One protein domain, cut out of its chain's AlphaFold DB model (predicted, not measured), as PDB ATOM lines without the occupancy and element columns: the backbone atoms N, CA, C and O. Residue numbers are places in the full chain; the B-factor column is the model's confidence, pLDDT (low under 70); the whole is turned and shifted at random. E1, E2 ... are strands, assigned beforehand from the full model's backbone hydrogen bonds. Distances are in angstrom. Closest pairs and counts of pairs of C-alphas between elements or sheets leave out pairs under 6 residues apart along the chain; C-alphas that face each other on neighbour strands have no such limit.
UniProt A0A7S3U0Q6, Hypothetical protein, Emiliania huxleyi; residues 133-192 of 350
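What this domain is: This is residues 133 to 192 of the 350 residues of the protein "Hypothetical protein" of Emiliania huxleyi (UniProt A0A7S3U0Q6). The domain is a strongly twisted sheet built along one long, bent strand, E1, with the shorter strands beside different parts of it: E4 along its first part, and E2 and E3 on opposite sides of its last part. E1 and E4 make a two-stranded arm with both ends of the printed part at its tip, while the long link from E2 to E3 passes from one side of E1 to the other. The printed part has 60 residues, with no named helix and four named strands, in the order E1, E2, E3, E4 along the chain; the class is all strand. The sheet is branched, and its neighbour pairs are antiparallel. The whole is flat, spanning 39 by 33 by 17 A, and only just compact, close to loose, with a radius of gyration of the C-alphas of 12.5 A.

How they stand to each other: E1, residues 133 to 144, has three neighbours in the sheet and bends by 56 degrees at residue 137. E2, residues 151 to 156, lies on one side of it, beside residues 138 to 144. E1 and E2 are a hairpin, antiparallel at 149 degrees; N 141 and O 154 are 2.8 A apart, within hydrogen-bond range. On the other side of E1 lie two strands. E3, residues 170 to 174, is beside residues 141 to 144, antiparallel at 116 degrees, with N 144 and O 170 within hydrogen-bond range at 2.7 A. E4, residues 184 to 191, is beside residues 133 to 140, antiparallel at 133 degrees, with N 136 and O 187 within hydrogen-bond range at 2.9 A. E2, E3 and E4 are edge strands. E2 and E3 are apart, and so are E3 and E4. The closest C-alphas of E2 and E4, those of Thr 155 and Arg 185, are 7.2 A apart.

Where its parts are: E1 begins with C-alpha 133 at (-12.555, -85.643, 24.758) and ends with C-alpha 144 at (-15.250, -112.881, 39.227), 31.0 A away. E2 is 15.3 A long and E3 12.3 A, from first to last C-alpha. E4 is 21.6 A long and ends with C-alpha 191 at (-8.086, -85.145, 26.501).

The domain as a whole: The two C-alphas farthest apart, those of Asp 147 and Gly 192, are 39.8 A apart, while those of Gly 133 and Gly 192 are 8.1 A apart. The link from E2 to E3, residues 157 to 169, is long; the links from E1 to E2 and from E3 to E4 are short but not tight. The printed part has no cut. The mean pLDDT of the printed part is 92.6, and no printed residue is under 70.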
ATOM      1  N   GLY A 133     -12.578 -84.199  24.625       93.44
ATOM      2  CA  GLY A 133     -12.555 -85.643  24.758       93.44
ATOM      3  C   GLY A 133     -13.482 -86.291  23.749       93.44
ATOM      4  O   GLY A 133     -13.968 -85.648  22.821       93.44
ATOM      5  N   ARG A 134     -13.716 -87.583  23.938       93.88
ATOM      6  CA  ARG A 134     -14.733 -88.326  23.195       93.88
ATOM      7  C   ARG A 134     -15.368 -89.366  24.094       93.88
ATOM      8  O   ARG A 134     -14.707 -89.904  24.983       93.88
ATOM      9  N   PHE A 135     -16.627 -89.674  23.837       92.69
ATOM     10  CA  PHE A 135     -17.266 -90.824  24.455       92.69
ATOM     11  C   PHE A 135     -16.903 -92.076  23.665       92.69
ATOM     12  O   PHE A 135     -17.010 -92.097  22.441       92.69
ATOM     13  N   VAL A 136     -16.455 -93.105  24.373       92.56
ATOM     14  CA  VAL A 136     -16.204 -94.433  23.815       92.56
ATOM     15  C   VAL A 136     -17.248 -95.394  24.361       92.56
ATOM     16  O   VAL A 136     -17.608 -95.308  25.535       92.56
ATOM     17  N   GLN A 137     -17.752 -96.284  23.512       92.12
ATOM     18  CA  GLN A 137     -18.626 -97.371  23.942       92.12
ATOM     19  C   GLN A 137     -17.754 -98.544  24.371       92.12
ATOM     20  O   GLN A 137     -16.906 -98.995  23.605       92.12
ATOM     21  N   LEU A 138     -17.939 -98.999  25.604       92.31
ATOM     22  CA  LEU A 138     -17.227-100.140  26.166       92.31
ATOM     23  C   LEU A 138     -18.214-101.273  26.409       92.31
ATOM     24  O   LEU A 138     -19.327-101.026  26.874       92.31
ATOM     25  N   VAL A 139     -17.807-102.506  26.126       94.00
ATOM     26  CA  VAL A 139     -18.636-103.689  26.375       94.00
ATOM     27  C   VAL A 139     -18.668-103.969  27.870       94.00
ATOM     28  O   VAL A 139     -17.627-103.949  28.532       94.00
ATOM     29  N   VAL A 140     -19.857-104.234  28.408       93.56
ATOM     30  CA  VAL A 140     -20.019-104.639  29.802       93.56
ATOM     31  C   VAL A 140     -19.783-106.142  29.919       93.56
ATOM     32  O   VAL A 140     -20.402-106.943  29.223       93.56
ATOM     33  N   VAL A 141     -18.890-106.527  30.822       95.12
ATOM     34  CA  VAL A 141     -18.517-107.913  31.111       95.12
ATOM     35  C   VAL A 141     -18.722-108.227  32.584       95.12
ATOM     36  O   VAL A 141     -18.725-107.332  33.432       95.12
ATOM     37  N   LYS A 142     -18.868-109.512  32.903       96.19
ATOM     38  CA  LYS A 142     -18.863-110.013  34.274       96.19
ATOM     39  C   LYS A 142     -17.476-110.561  34.612       96.19
ATOM     40  O   LYS A 142     -16.963-111.436  33.916       96.19
ATOM     41  N   CYS A 143     -16.888-110.052  35.689       95.69
ATOM     42  CA  CYS A 143     -15.595-110.474  36.222       95.69
ATOM     43  C   CYS A 143     -15.791-111.060  37.627       95.69
ATOM     44  O   CYS A 143     -16.541-110.499  38.420       95.69
ATOM     45  N   GLY A 144     -15.142-112.175  37.950       96.25
ATOM     46  CA  GLY A 144     -15.250-112.881  39.227       96.25
ATOM     47  C   GLY A 144     -13.951-112.900  40.030       96.25
ATOM     48  O   GLY A 144     -12.861-112.720  39.483       96.25
ATOM     49  N   THR A 145     -14.056-113.145  41.334       96.81
ATOM     50  CA  THR A 145     -12.892-113.402  42.195       96.81
ATOM     51  C   THR A 145     -12.178-114.699  41.812       96.81
ATOM     52  O   THR A 145     -12.744-115.574  41.146       96.81
ATOM     53  N   ALA A 146     -10.915-114.827  42.233       94.31
ATOM     54  CA  ALA A 146     -10.096-116.011  41.968       94.31
ATOM     55  C   ALA A 146     -10.666-117.286  42.619       94.31
ATOM     56  O   ALA A 146     -10.580-118.360  42.035       94.31
ATOM     57  N   ASP A 147     -11.290-117.148  43.790       94.69
ATOM     58  CA  ASP A 147     -11.973-118.227  44.516       94.69
ATOM     59  C   ASP A 147     -13.399-118.509  44.004       94.69
ATOM     60  O   ASP A 147     -14.038-119.463  44.436       94.69
ATOM     61  N   GLY A 148     -13.913-117.686  43.081       92.56
ATOM     62  CA  GLY A 148     -15.268-117.797  42.544       92.56
ATOM     63  C   GLY A 148     -16.392-117.352  43.486       92.56
ATOM     64  O   GLY A 148     -17.553-117.524  43.122       92.56
ATOM     65  N   GLY A 149     -16.080-116.774  44.650       94.38
ATOM     66  CA  GLY A 149     -17.061-116.372  45.663       94.38
ATOM     67  C   GLY A 149     -17.895-115.133  45.317       94.38
ATOM     68  O   GLY A 149     -18.983-114.959  45.864       94.38
ATOM     69  N   SER A 150     -17.430-114.271  44.407       96.62
ATOM     70  CA  SER A 150     -18.185-113.084  43.988       96.62
ATOM     71  C   SER A 150     -17.928-112.682  42.534       96.62
ATOM     72  O   SER A 150     -16.998-113.166  41.879       96.62
ATOM     73  N   ALA A 151     -18.780-111.790  42.013       95.31
ATOM     74  CA  ALA A 151     -18.643-111.232  40.675       95.31
ATOM     75  C   ALA A 151     -19.139-109.783  40.572       95.31
ATOM     76  O   ALA A 151     -20.160-109.414  41.151       95.31
ATOM     77  N   VAL A 152     -18.467-108.991  39.739       94.12
ATOM     78  CA  VAL A 152     -18.755-107.576  39.464       94.12
ATOM     79  C   VAL A 152     -18.937-107.334  37.973       94.12
ATOM     80  O   VAL A 152     -18.440-108.087  37.135       94.12
ATOM     81  N   GLU A 153     -19.668-106.276  37.639       93.31
ATOM     82  CA  GLU A 153     -19.675-105.740  36.281       93.31
ATOM     83  C   GLU A 153     -18.419-104.899  36.048       93.31
ATOM     84  O   GLU A 153     -17.988-104.139  36.917       93.31
ATOM     85  N   HIS A 154     -17.841-105.026  34.861       91.50
ATOM     86  CA  HIS A 154     -16.726-104.213  34.405       91.50
ATOM     87  C   HIS A 154     -16.930-103.810  32.946       91.50
ATOM     88  O   HIS A 154     -17.723-104.420  32.237       91.50
ATOM     89  N   THR A 155     -16.229-102.779  32.486       91.69
ATOM     90  CA  THR A 155     -16.312-102.298  31.100       91.69
ATOM     91  C   THR A 155     -14.969-102.459  30.414       91.69
ATOM     92  O   THR A 155     -13.982-101.925  30.920       91.69
ATOM     93  N   VAL A 156     -14.939-103.122  29.260       91.44
ATOM     94  CA  VAL A 156     -13.717-103.396  28.487       91.44
ATOM     95  C   VAL A 156     -13.836-102.844  27.067       91.44
ATOM     96  O   VAL A 156     -14.932-102.723  26.521       91.44
ATOM     97  N   SER A 157     -12.703-102.486  26.464       88.25
ATOM     98  CA  SER A 157     -12.651-102.038  25.066       88.25
ATOM     99  C   SER A 157     -12.720-103.189  24.065       88.25
ATOM    100  O   SER A 157     -13.163-102.975  22.944       88.25
ATOM    101  N   ASP A 158     -12.279-104.382  24.467       87.25
ATOM    102  CA  ASP A 158     -12.272-105.593  23.648       87.25
ATOM    103  C   ASP A 158     -12.796-106.774  24.490       87.25
ATOM    104  O   ASP A 158     -12.141-107.163  25.462       87.25
ATOM    105  N   PRO A 159     -13.985-107.326  24.182       82.62
ATOM    106  CA  PRO A 159     -14.533-108.465  24.910       82.62
ATOM    107  C   PRO A 159     -13.814-109.790  24.612       82.62
ATOM    108  O   PRO A 159     -13.967-110.721  25.400       82.62
ATOM    109  N   GLU A 160     -13.034-109.894  23.529       84.06
ATOM    110  CA  GLU A 160     -12.225-111.086  23.226       84.06
ATOM    111  C   GLU A 160     -10.936-111.125  24.058       84.06
ATOM    112  O   GLU A 160     -10.361-112.190  24.292       84.06
ATOM    113  N   ARG A 161     -10.490-109.959  24.544       85.12
ATOM    114  CA  ARG A 161      -9.327-109.793  25.427       85.12
ATOM    115  C   ARG A 161      -9.688-108.952  26.660       85.12
ATOM    116  O   ARG A 161      -9.183-107.838  26.818       85.12
ATOM    117  N   PRO A 162     -10.564-109.465  27.539       83.62
ATOM    118  CA  PRO A 162     -11.104-108.698  28.651       83.62
ATOM    119  C   PRO A 162     -10.046-108.456  29.737       83.62
ATOM    120  O   PRO A 162      -9.509-109.398  30.319       83.62
ATOM    121  N   ASP A 163      -9.789-107.184  30.050       89.81
ATOM    122  CA  ASP A 163      -8.938-106.772  31.172       89.81
ATOM    123  C   ASP A 163      -9.791-106.597  32.436       89.81
ATOM    124  O   ASP A 163     -10.364-105.538  32.696       89.81
ATOM    125  N   CYS A 164      -9.960-107.685  33.187       91.25
ATOM    126  CA  CYS A 164     -10.708-107.665  34.438       91.25
ATOM    127  C   CYS A 164      -9.895-107.011  35.577       91.25
ATOM    128  O   CYS A 164      -8.675-107.169  35.659       91.25
ATOM    129  N   PRO A 165     -10.551-106.305  36.519       93.06
ATOM    130  CA  PRO A 165      -9.855-105.613  37.597       93.06
ATOM    131  C   PRO A 165      -9.159-106.600  38.541       93.06
ATOM    132  O   PRO A 165      -9.651-107.699  38.782       93.06
ATOM    133  N   ARG A 166      -8.063-106.171  39.182       93.44
ATOM    134  CA  ARG A 166      -7.274-107.016  40.106       93.44
ATOM    135  C   ARG A 166      -8.087-107.653  41.239       93.44
ATOM    136  O   ARG A 166      -7.723-108.724  41.704       93.44
ATOM    137  N   SER A 167      -9.161-107.003  41.690       93.88
ATOM    138  CA  SER A 167     -10.057-107.550  42.720       93.88
ATOM    139  C   SER A 167     -10.905-108.724  42.221       93.88
ATOM    140  O   SER A 167     -11.304-109.562  43.020       93.88
ATOM    141  N   HIS A 168     -11.171-108.795  40.915       96.19
ATOM    142  CA  HIS A 168     -11.978-109.825  40.266       96.19
ATOM    143  C   HIS A 168     -11.292-110.260  38.962       96.19
ATOM    144  O   HIS A 168     -11.799-109.958  37.888       96.19
ATOM    145  N   PRO A 169     -10.121-110.920  39.013       95.44
ATOM    146  CA  PRO A 169      -9.274-111.113  37.834       95.44
ATOM    147  C   PRO A 169      -9.826-112.137  36.831       95.44
ATOM    148  O   PRO A 169      -9.319-112.236  35.716       95.44
ATOM    149  N   ARG A 170     -10.839-112.928  37.205       95.06
ATOM    150  CA  ARG A 170     -11.374-113.999  36.362       95.06
ATOM    151  C   ARG A 170     -12.477-113.464  35.456       95.06
ATOM    152  O   ARG A 170     -13.560-113.146  35.935       95.06
ATOM    153  N   PHE A 171     -12.250-113.427  34.150       95.50
ATOM    154  CA  PHE A 171     -13.328-113.168  33.196       95.50
ATOM    155  C   PHE A 171     -14.372-114.293  33.220       95.50
ATOM    156  O   PHE A 171     -14.010-115.468  33.264       95.50
ATOM    157  N   LEU A 172     -15.657-113.927  33.201       94.75
ATOM    158  CA  LEU A 172     -16.765-114.882  33.162       94.75
ATOM    159  C   LEU A 172     -17.449-114.880  31.790       94.75
ATOM    160  O   LEU A 172     -17.420-115.894  31.102       94.75
ATOM    161  N   PHE A 173     -18.078-113.767  31.401       94.19
ATOM    162  CA  PHE A 173     -18.794-113.624  30.125       94.19
ATOM    163  C   PHE A 173     -19.149-112.151  29.843       94.19
ATOM    164  O   PHE A 173     -19.232-111.353  30.786       94.19
ATOM    165  N   PRO A 174     -19.386-111.761  28.576       95.25
ATOM    166  CA  PRO A 174     -19.960-110.459  28.256       95.25
ATOM    167  C   PRO A 174     -21.470-110.443  28.537       95.25
ATOM    168  O   PRO A 174     -22.145-111.466  28.427       95.25
ATOM    169  N   LEU A 175     -22.013-109.284  28.908       94.31
ATOM    170  CA  LEU A 175     -23.450-109.117  29.123       94.31
ATOM    171  C   LEU A 175     -24.157-108.786  27.809       94.31
ATOM    172  O   LEU A 175     -23.654-108.000  27.009       94.31
ATOM    173  N   GLY A 176     -25.335-109.375  27.603       93.12
ATOM    174  CA  GLY A 176     -26.205-109.072  26.467       93.12
ATOM    175  C   GLY A 176     -27.110-107.869  26.731       93.12
ATOM    176  O   GLY A 176     -27.464-107.587  27.875       93.12
ATOM    177  N   ASP A 177     -27.517-107.178  25.671       91.81
ATOM    178  CA  ASP A 177     -28.447-106.036  25.724       91.81
ATOM    179  C   ASP A 177     -29.935-106.444  25.777       91.81
ATOM    180  O   ASP A 177     -30.824-105.592  25.792       91.81
ATOM    181  N   GLY A 178     -30.217-107.753  25.772       90.94
ATOM    182  CA  GLY A 178     -31.571-108.311  25.719       90.94
ATOM    183  C   GLY A 178     -32.224-108.284  24.330       90.94
ATOM    184  O   GLY A 178     -33.383-108.671  24.205       90.94
ATOM    185  N   LYS A 179     -31.503-107.852  23.288       92.25
ATOM    186  CA  LYS A 179     -31.962-107.737  21.889       92.25
ATOM    187  C   LYS A 179     -31.073-108.504  20.901       92.25
ATOM    188  O   LYS A 179     -31.191-108.320  19.694       92.25
ATOM    189  N   GLY A 180     -30.203-109.377  21.412       89.56
ATOM    190  CA  GLY A 180     -29.265-110.172  20.613       89.56
ATOM    191  C   GLY A 180     -27.907-109.502  20.381       89.56
ATOM    192  O   GLY A 180     -27.082-110.061  19.665       89.56
ATOM    193  N   GLY A 181     -27.661-108.337  20.989       92.56
ATOM    194  CA  GLY A 181     -26.378-107.641  20.985       92.56
ATOM    195  C   GLY A 181     -25.660-107.700  22.335       92.56
ATOM    196  O   GLY A 181     -26.141-108.288  23.309       92.56
ATOM    197  N   LEU A 182     -24.487-107.066  22.397       93.38
ATOM    198  CA  LEU A 182     -23.736-106.872  23.638       93.38
ATOM    199  C   LEU A 182     -24.175-105.583  24.329       93.38
ATOM    200  O   LEU A 182     -24.326-104.541  23.692       93.38
ATOM    201  N   LEU A 183     -24.314-105.638  25.650       92.94
ATOM    202  CA  LEU A 183     -24.547-104.458  26.465       92.94
ATOM    203  C   LEU A 183     -23.297-103.576  26.438       92.94
ATOM    204  O   LEU A 183     -22.209-104.010  26.823       92.94
ATOM    205  N   THR A 184     -23.458-102.316  26.037       91.62
ATOM    206  CA  THR A 184     -22.383-101.320  26.056       91.62
ATOM    207  C   THR A 184     -22.688-100.180  27.015       91.62
ATOM    208  O   THR A 184     -23.843 -99.792  27.196       91.62
ATOM    209  N   ARG A 185     -21.644 -99.594  27.602       89.69
ATOM    210  CA  ARG A 185     -21.728 -98.352  28.373       89.69
ATOM    211  C   ARG A 185     -20.772 -97.315  27.813       89.69
ATOM    212  O   ARG A 185     -19.595 -97.595  27.575       89.69
ATOM    213  N   ALA A 186     -21.283 -96.100  27.649       91.06
ATOM    214  CA  ALA A 186     -20.470 -94.959  27.278       91.06
ATOM    215  C   ALA A 186     -19.529 -94.593  28.434       91.06
ATOM    216  O   ALA A 186     -19.931 -94.579  29.597       91.06
ATOM    217  N   LYS A 187     -18.289 -94.238  28.108       89.69
ATOM    218  CA  LYS A 187     -17.329 -93.655  29.045       89.69
ATOM    219  C   LYS A 187     -16.642 -92.468  28.392       89.69
ATOM    220  O   LYS A 187     -16.283 -92.526  27.215       89.69
ATOM    221  N   LEU A 188     -16.442 -91.392  29.146       91.38
ATOM    222  CA  LEU A 188     -15.639 -90.275  28.667       91.38
ATOM    223  C   LEU A 188     -14.160 -90.678  28.642       91.38
ATOM    224  O   LEU A 188     -13.593 -91.063  29.662       91.38
ATOM    225  N   GLN A 189     -13.528 -90.543  27.479       92.62
ATOM    226  CA  GLN A 189     -12.079 -90.538  27.323       92.62
ATOM    227  C   GLN A 189     -11.615 -89.069  27.247       92.62
ATOM    228  O   GLN A 189     -11.694 -88.462  26.171       92.62
ATOM    229  N   PRO A 190     -11.192 -88.461  28.373       94.44
ATOM    230  CA  PRO A 190     -10.820 -87.051  28.409       94.44
ATOM    231  C   PRO A 190      -9.480 -86.808  27.708       94.44
ATOM    232  O   PRO A 190      -8.570 -87.636  27.760       94.44
ATOM    233  N   ARG A 191      -9.329 -85.628  27.105       95.88
ATOM    234  CA  ARG A 191      -8.086 -85.145  26.501       95.88
ATOM    235  C   ARG A 191      -7.672 -83.830  27.152       95.88
ATOM    236  O   ARG A 191      -8.464 -82.900  27.244       95.88
ATOM    237  N   GLY A 192      -6.405 -83.734  27.555       95.44
ATOM    238  CA  GLY A 192      -5.871 -82.508  28.157       95.44
ATOM    239  C   GLY A 192      -6.388 -82.250  29.574       95.44
ATOM    240  O   GLY A 192      -6.655 -81.105  29.924       95.44
TER     241      GLY A 192